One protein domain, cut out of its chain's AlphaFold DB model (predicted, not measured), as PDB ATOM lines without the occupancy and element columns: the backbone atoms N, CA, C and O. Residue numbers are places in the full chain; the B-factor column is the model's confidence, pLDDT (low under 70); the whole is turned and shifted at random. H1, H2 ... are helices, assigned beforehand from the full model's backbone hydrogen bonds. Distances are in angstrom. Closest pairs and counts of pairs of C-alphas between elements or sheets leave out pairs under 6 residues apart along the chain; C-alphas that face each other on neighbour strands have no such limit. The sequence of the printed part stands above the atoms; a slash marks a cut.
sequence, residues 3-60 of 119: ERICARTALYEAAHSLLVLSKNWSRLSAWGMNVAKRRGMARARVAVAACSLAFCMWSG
ATOM      1  N   GLU A   3      94.693  90.080 332.146       52.50
ATOM      2  CA  GLU A   3      94.131  89.670 330.845       52.50
ATOM      3  C   GLU A   3      92.608  89.881 330.744       52.50
ATOM      4  O   GLU A   3      92.048  90.141 329.682       52.50
ATOM      5  N   ARG A   4      91.911  89.795 331.883       55.41
ATOM      6  CA  ARG A   4      90.438  89.785 331.952       55.41
ATOM      7  C   ARG A   4      89.819  91.181 331.827       55.41
ATOM      8  O   ARG A   4      88.649  91.296 331.470       55.41
ATOM      9  N   ILE A   5      90.584  92.232 332.125       51.75
ATOM     10  CA  ILE A   5      90.107  93.622 332.073       51.75
ATOM     11  C   ILE A   5      90.125  94.119 330.619       51.75
ATOM     12  O   ILE A   5      89.164  94.755 330.185       51.75
ATOM     13  N   CYS A   6      91.140  93.717 329.846       53.56
ATOM     14  CA  CYS A   6      91.299  94.038 328.425       53.56
ATOM     15  C   CYS A   6      90.201  93.414 327.554       53.56
ATOM     16  O   CYS A   6      89.690  94.057 326.643       53.56
ATOM     17  N   ALA A   7      89.788  92.178 327.863       64.38
ATOM     18  CA  ALA A   7      88.728  91.496 327.122       64.38
ATOM     19  C   ALA A   7      87.388  92.240 327.220       64.38
ATOM     20  O   ALA A   7      86.666  92.374 326.235       64.38
ATOM     21  N   ARG A   8      87.058  92.767 328.405       67.44
ATOM     22  CA  ARG A   8      85.789  93.466 328.612       67.44
ATOM     23  C   ARG A   8      85.757  94.785 327.848       67.44
ATOM     24  O   ARG A   8      84.783  95.038 327.150       67.44
ATOM     25  N   THR A   9      86.798  95.607 327.961       74.94
ATOM     26  CA  THR A   9      86.861  96.913 327.286       74.94
ATOM     27  C   THR A   9      86.933  96.769 325.769       74.94
ATOM     28  O   THR A   9      86.145  97.404 325.075       74.94
ATOM     29  N   ALA A  10      87.769  95.864 325.252       72.31
ATOM     30  CA  ALA A  10      87.861  95.605 323.816       72.31
ATOM     31  C   ALA A  10      86.521  95.143 323.218       72.31
ATOM     32  O   ALA A  10      86.138  95.592 322.140       72.31
ATOM     33  N   LEU A  11      85.757  94.307 323.935       75.94
ATOM     34  CA  LEU A  11      84.425  93.876 323.497       75.94
ATOM     35  C   LEU A  11      83.400  95.016 323.486       75.94
ATOM     36  O   LEU A  11      82.534  95.037 322.613       75.94
ATOM     37  N   TYR A  12      83.480  95.963 324.424       81.00
ATOM     38  CA  TYR A  12      82.600  97.134 324.428       81.00
ATOM     39  C   TYR A  12      82.866  98.058 323.239       81.00
ATOM     40  O   TYR A  12      81.915  98.470 322.574       81.00
ATOM     41  N   GLU A  13      84.136  98.338 322.952       81.81
ATOM     42  CA  GLU A  13      84.546  99.170 321.814       81.81
ATOM     43  C   GLU A  13      84.212  98.500 320.473       81.81
ATOM     44  O   GLU A  13      83.678  99.138 319.559       81.81
ATOM     45  N   ALA A  14      84.416  97.182 320.377       81.50
ATOM     46  CA  ALA A  14      84.008  96.397 319.218       81.50
ATOM     47  C   ALA A  14      82.483  96.408 319.040       81.50
ATOM     48  O   ALA A  14      81.998  96.682 317.946       81.50
ATOM     49  N   ALA A  15      81.708  96.183 320.108       83.25
ATOM     50  CA  ALA A  15      80.246  96.237 320.060       83.25
ATOM     51  C   ALA A  15      79.734  97.629 319.670       83.25
ATOM     52  O   ALA A  15      78.742  97.745 318.949       83.25
ATOM     53  N   HIS A  16      80.405  98.690 320.123       83.81
ATOM     54  CA  HIS A  16      80.068 100.050 319.731       83.81
ATOM     55  C   HIS A  16      80.319 100.284 318.240       83.81
ATOM     56  O   HIS A  16      79.407 100.712 317.535       83.81
ATOM     57  N   SER A  17      81.500  99.913 317.749       79.31
ATOM     58  CA  SER A  17      81.859 100.010 316.330       79.31
ATOM     59  C   SER A  17      80.920  99.182 315.443       79.31
ATOM     60  O   SER A  17      80.514  99.631 314.377       79.31
ATOM     61  N   LEU A  18      80.479  98.014 315.912       78.44
ATOM     62  CA  LEU A  18      79.547  97.142 315.189       78.44
ATOM     63  C   LEU A  18      78.132  97.744 315.087       78.44
ATOM     64  O   LEU A  18      77.420  97.498 314.115       78.44
ATOM     65  N   LEU A  19      77.732  98.556 316.069       79.25
ATOM     66  CA  LEU A  19      76.439  99.247 316.083       79.25
ATOM     67  C   LEU A  19      76.450 100.601 315.363       79.25
ATOM     68  O   LEU A  19      75.394 101.037 314.912       79.25
ATOM     69  N   VAL A  20      77.600 101.277 315.293       81.75
ATOM     70  CA  VAL A  20      77.713 102.643 314.747       81.75
ATOM     71  C   VAL A  20      78.296 102.665 313.335       81.75
ATOM     72  O   VAL A  20      77.856 103.460 312.513       81.75
ATOM     73  N   LEU A  21      79.273 101.805 313.046       75.62
ATOM     74  CA  LEU A  21      80.102 101.885 311.837       75.62
ATOM     75  C   LEU A  21      79.931 100.680 310.901       75.62
ATOM     76  O   LEU A  21      80.430 100.705 309.776       75.62
ATOM     77  N   SER A  22      79.254  99.608 311.331       70.31
ATOM     78  CA  SER A  22      79.162  98.387 310.521       70.31
ATOM     79  C   SER A  22      78.303  98.593 309.276       70.31
ATOM     80  O   SER A  22      77.080  98.698 309.351       70.31
ATOM     81  N   LYS A  23      78.955  98.558 308.112       63.41
ATOM     82  CA  LYS A  23      78.310  98.578 306.790       63.41
ATOM     83  C   LYS A  23      77.615  97.248 306.459       63.41
ATOM     84  O   LYS A  23      76.664  97.223 305.684       63.41
ATOM     85  N   ASN A  24      78.055  96.156 307.093       63.03
ATOM     86  CA  ASN A  24      77.470  94.827 306.938       63.03
ATOM     87  C   ASN A  24      76.416  94.590 308.030       63.03
ATOM     88  O   ASN A  24      76.733  94.451 309.216       63.03
ATOM     89  N   TRP A  25      75.148  94.557 307.622       66.00
ATOM     90  CA  TRP A  25      74.005  94.310 308.499       66.00
ATOM     91  C   TRP A  25      73.933  92.828 308.881       66.00
ATOM     92  O   TRP A  25      73.364  92.004 308.171       66.00
ATOM     93  N   SER A  26      74.526  92.471 310.019       77.56
ATOM     94  CA  SER A  26      74.427  91.126 310.590       77.56
ATOM     95  C   SER A  26      73.192  90.988 311.492       77.56
ATOM     96  O   SER A  26      72.710  91.970 312.065       77.56
ATOM     97  N   ARG A  27      72.698  89.753 311.686       82.19
ATOM     98  CA  ARG A  27      71.580  89.458 312.613       82.19
ATOM     99  C   ARG A  27      71.836  90.004 314.026       82.19
ATOM    100  O   ARG A  27      70.907  90.464 314.685       82.19
ATOM    101  N   LEU A  28      73.097  90.005 314.463       84.50
ATOM    102  CA  LEU A  28      73.514  90.551 315.755       84.50
ATOM    103  C   LEU A  28      73.373  92.079 315.812       84.50
ATOM    104  O   LEU A  28      72.864  92.606 316.801       84.50
ATOM    105  N   SER A  29      73.765  92.787 314.747       82.81
ATOM    106  CA  SER A  29      73.600  94.243 314.657       82.81
ATOM    107  C   SER A  29      72.119  94.636 314.611       82.81
ATOM    108  O   SER A  29      71.689  95.523 315.347       82.81
ATOM    109  N   ALA A  30      71.298  93.895 313.857       88.50
ATOM    110  CA  ALA A  30      69.848  94.098 313.814       88.50
ATOM    111  C   ALA A  30      69.192  93.907 315.194       88.50
ATOM    112  O   ALA A  30      68.386  94.736 315.627       88.50
ATOM    113  N   TRP A  31      69.567  92.851 315.922       90.31
ATOM    114  CA  TRP A  31      69.079  92.628 317.282       90.31
ATOM    115  C   TRP A  31      69.545  93.727 318.244       90.31
ATOM    116  O   TRP A  31      68.729  94.277 318.986       90.31
ATOM    117  N   GLY A  32      70.823  94.111 318.187       89.12
ATOM    118  CA  GLY A  32      71.375  95.196 318.997       89.12
ATOM    119  C   GLY A  32      70.675  96.534 318.743       89.12
ATOM    120  O   GLY A  32      70.320  97.237 319.689       89.12
ATOM    121  N   MET A  33      70.356  96.840 317.485       90.81
ATOM    122  CA  MET A  33      69.578  98.022 317.111       90.81
ATOM    123  C   MET A  33      68.133  97.955 317.630       90.81
ATOM    124  O   MET A  33      67.571  98.954 318.075       90.81
ATOM    125  N   ASN A  34      67.523  96.770 317.652       90.00
ATOM    126  CA  ASN A  34      66.184  96.583 318.212       90.00
ATOM    127  C   ASN A  34      66.169  96.722 319.752       90.00
ATOM    128  O   ASN A  34      65.201  97.195 320.351       90.00
ATOM    129  N   VAL A  35      67.261  96.352 320.428       90.94
ATOM    130  CA  VAL A  35      67.455  96.643 321.859       90.94
ATOM    131  C   VAL A  35      67.664  98.140 322.084       90.94
ATOM    132  O   VAL A  35      67.091  98.689 323.025       90.94
ATOM    133  N   ALA A  36      68.415  98.814 321.212       91.56
ATOM    134  CA  ALA A  36      68.614 100.257 321.286       91.56
ATOM    135  C   ALA A  36      67.296 101.027 321.179       91.56
ATOM    136  O   ALA A  36      67.036 101.895 322.008       91.56
ATOM    137  N   LYS A  37      66.432 100.650 320.230       90.88
ATOM    138  CA  LYS A  37      65.098 101.244 320.066       90.88
ATOM    139  C   LYS A  37      64.217 101.070 321.306       90.88
ATOM    140  O   LYS A  37      63.489 101.983 321.669       90.88
ATOM    141  N   ARG A  38      64.295  99.917 321.981       94.38
ATOM    142  CA  ARG A  38      63.442  99.602 323.145       94.38
ATOM    143  C   ARG A  38      63.977 100.111 324.483       94.38
ATOM    144  O   ARG A  38      63.197 100.332 325.401       94.38
ATOM    145  N   ARG A  39      65.300 100.191 324.655       90.62
ATOM    146  CA  ARG A  39      65.945 100.400 325.969       90.62
ATOM    147  C   ARG A  39      67.093 101.415 325.962       90.62
ATOM    148  O   ARG A  39      67.691 101.639 327.014       90.62
ATOM    149  N   GLY A  40      67.416 102.004 324.813       91.69
ATOM    150  CA  GLY A  40      68.500 102.970 324.639       91.69
ATOM    151  C   GLY A  40      69.859 102.352 324.284       91.69
ATOM    152  O   GLY A  40      70.153 101.184 324.564       91.69
ATOM    153  N   MET A  41      70.728 103.171 323.684       88.12
ATOM    154  CA  MET A  41      71.998 102.741 323.076       88.12
ATOM    155  C   MET A  41      73.014 102.165 324.076       88.12
ATOM    156  O   MET A  41      73.795 101.279 323.731       88.12
ATOM    157  N   ALA A  42      73.009 102.642 325.324       87.50
ATOM    158  CA  ALA A  42      73.909 102.150 326.369       87.50
ATOM    159  C   ALA A  42      73.609 100.687 326.737       87.50
ATOM    160  O   ALA A  42      74.519  99.869 326.851       87.50
ATOM    161  N   ARG A  43      72.322 100.334 326.852       87.44
ATOM    162  CA  ARG A  43      71.893  98.957 327.139       87.44
ATOM    163  C   ARG A  43      72.098  98.038 325.939       87.44
ATOM    164  O   ARG A  43      72.440  96.876 326.135       87.44
ATOM    165  N   ALA A  44      71.957  98.558 324.720       91.06
ATOM    166  CA  ALA A  44      72.257  97.812 323.502       91.06
ATOM    167  C   ALA A  44      73.727  97.386 323.422       91.06
ATOM    168  O   ALA A  44      73.999  96.216 323.179       91.06
ATOM    169  N   ARG A  45      74.673  98.290 323.706       88.69
ATOM    170  CA  ARG A  45      76.112  97.967 323.715       88.69
ATOM    171  C   ARG A  45      76.453  96.842 324.691       88.69
ATOM    172  O   ARG A  45      77.121  95.886 324.313       88.69
ATOM    173  N   VAL A  46      75.948  96.935 325.924       88.19
ATOM    174  CA  VAL A  46      76.139  95.899 326.955       88.19
ATOM    175  C   VAL A  46      75.529  94.570 326.515       88.19
ATOM    176  O   VAL A  46      76.164  93.529 326.653       88.19
ATOM    177  N   ALA A  47      74.314  94.602 325.963       89.62
ATOM    178  CA  ALA A  47      73.615  93.404 325.516       89.62
ATOM    179  C   ALA A  47      74.342  92.716 324.352       89.62
ATOM    180  O   ALA A  47      74.495  91.499 324.373       89.62
ATOM    181  N   VAL A  48      74.835  93.483 323.375       87.62
ATOM    182  CA  VAL A  48      75.624  92.953 322.254       87.62
ATOM    183  C   VAL A  48      76.933  92.352 322.758       87.62
ATOM    184  O   VAL A  48      77.229  91.213 322.422       87.62
ATOM    185  N   ALA A  49      77.673  93.048 323.628       88.00
ATOM    186  CA  ALA A  49      78.913  92.519 324.198       88.00
ATOM    187  C   ALA A  49      78.688  91.215 324.992       88.00
ATOM    188  O   ALA A  49      79.449  90.259 324.845       88.00
ATOM    189  N   ALA A  50      77.621  91.145 325.795       81.00
ATOM    190  CA  ALA A  50      77.265  89.948 326.557       81.00
ATOM    191  C   ALA A  50      76.824  88.785 325.655       81.00
ATOM    192  O   ALA A  50      77.184  87.638 325.915       81.00
ATOM    193  N   CYS A  51      76.085  89.072 324.580       83.81
ATOM    194  CA  CYS A  51      75.651  88.058 323.624       83.81
ATOM    195  C   CYS A  51      76.833  87.507 322.811       83.81
ATOM    196  O   CYS A  51      76.916  86.297 322.615       83.81
ATOM    197  N   SER A  52      77.780  88.363 322.406       80.00
ATOM    198  CA  SER A  52      79.027  87.941 321.752       80.00
ATOM    199  C   SER A  52      79.866  87.045 322.660       80.00
ATOM    200  O   SER A  52      80.345  86.007 322.219       80.00
ATOM    201  N   LEU A  53      79.998  87.396 323.945       79.12
ATOM    202  CA  LEU A  53      80.729  86.571 324.906       79.12
ATOM    203  C   LEU A  53      80.051  85.214 325.131       79.12
ATOM    204  O   LEU A  53      80.733  84.196 325.156       79.12
ATOM    205  N   ALA A  54      78.722  85.188 325.266       78.19
ATOM    206  CA  ALA A  54      77.966  83.948 325.416       78.19
ATOM    207  C   ALA A  54      78.081  83.058 324.174       78.19
ATOM    208  O   ALA A  54      78.290  81.858 324.305       78.19
ATOM    209  N   PHE A  55      78.019  83.647 322.975       77.75
ATOM    210  CA  PHE A  55      78.237  82.916 321.732       77.75
ATOM    211  C   PHE A  55      79.657  82.350 321.658       77.75
ATOM    212  O   PHE A  55      79.817  81.182 321.321       77.75
ATOM    213  N   CYS A  56      80.681  83.115 322.041       72.62
ATOM    214  CA  CYS A  56      82.055  82.614 322.120       72.62
ATOM    215  C   CYS A  56      82.234  81.538 323.199       72.62
ATOM    216  O   CYS A  56      83.013  80.622 322.992       72.62
ATOM    217  N   MET A  57      81.513  81.607 324.321       73.88
ATOM    218  CA  MET A  57      81.519  80.547 325.339       73.88
ATOM    219  C   MET A  57      80.806  79.278 324.874       73.88
ATOM    220  O   MET A  57      81.198  78.186 325.257       73.88
ATOM    221  N   TRP A  58      79.736  79.413 324.091       73.12
ATOM    222  CA  TRP A  58      78.990  78.270 323.567       73.12
ATOM    223  C   TRP A  58      79.652  77.632 322.347       73.12
ATOM    224  O   TRP A  58      79.519  76.431 322.144       73.12
ATOM    225  N   SER A  59      80.352  78.417 321.530       73.19
ATOM    226  CA  SER A  59      81.062  77.925 320.339       73.19
ATOM    227  C   SER A  59      82.535  77.604 320.596       73.19
ATOM    228  O   SER A  59      83.118  76.804 319.870       73.19
ATOM    229  N   GLY A  60      83.149  78.204 321.616       59.84
ATOM    230  CA  GLY A  60      84.534  77.976 322.003       59.84
ATOM    231  C   GLY A  60      84.623  77.032 323.193       59.84
ATOM    232  O   GLY A  60      84.001  77.265 324.225       59.84
TER     233      GLY A  60
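AT A GLANCE: This is residues 3 to 60 of the 119 residues of an uncharacterized protein of Mesorhizobium sp. L2C089B000 (UniProt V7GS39). Two helices, H2 and the longer H3, fold back on each other as a helical hairpin, and a third helix, H1, about as long as H3, crosses H3 on one side at a steep tilt and reaches residues 29 to 33 of H2 with its residues 18 to 19. Residues 54 to 60, of which 54 to 59 belong to H3, stick out from this body. The printed part has 58 residues with three named helices, H1, H2 and H3 in that order, and no named strand; its class is all helix. The whole is compact, with a radius of gyration of the C-alphas of 11.2 A, and only just elongated, with spans of 32 by 21 by 21 A.

IN THESE COORDINATES: H1 holds residues 3 to 20 and measures 26.4 A from its first to its last C-alpha; C-alpha 3 is at (94.131, 89.670, 330.845). H2 holds residues 27 to 39, and its C-alpha 27 is at (71.580, 89.458, 312.613). H3, the longest helix with 19 residues, holds residues 41 to 59 and measures 26.6 A; C-alpha 59 is at (81.062, 77.925, 320.339).

HOW THE PARTS SIT: H1 touches H3 with residues 11 to 19 alone, and H3 touches H1 with residues 45 to 49 alone. Their closest C-alphas, those of Leu 11 and Ala 49, are 5.7 A apart, and the two helices run opposite ways at a steep tilt of 60 degrees. H1 touches H2 with residues 18 to 19 alone, and H2 touches H1 with residues 29 to 33 alone. The closest C-alphas of these two are those of Leu 19 and Ser 29, 5.9 A apart, and their lines are about perpendicular, at 85 degrees. H2 and H3 form a helical hairpin: they touch and run opposite ways at a tilt of 37 degrees, only just steep. Their closest C-alphas, those of Ala 36 and Ala 44, are 4.9 A apart, and H3 touches H2 with residues 41 to 48 alone. The packing of the helices is mostly crossed, with 0 of the 3 touching pairs at a shallow tilt. In H2 and H3 every O i to N i+4 pair is within hydrogen-bond range; in H1 it is 12 of 14.

THE WHOLE: The two C-alphas farthest apart, those of Glu 3 and Arg 38, are 33.2 A apart, and the C-alphas of Glu 3 and Gly 60 are 17.5 A apart. The printed part has no cut. The link from H1 to H2 is short, with 6 residues, and the link from H2 to H3 is tight, with 1 residue. Residues 54 to 60, of which 54 to 59 belong to H3, stand free. The mean pLDDT of the printed part is 79.2; it is under 70 at residues 3 to 8, residues 23 to 25 and residue 60.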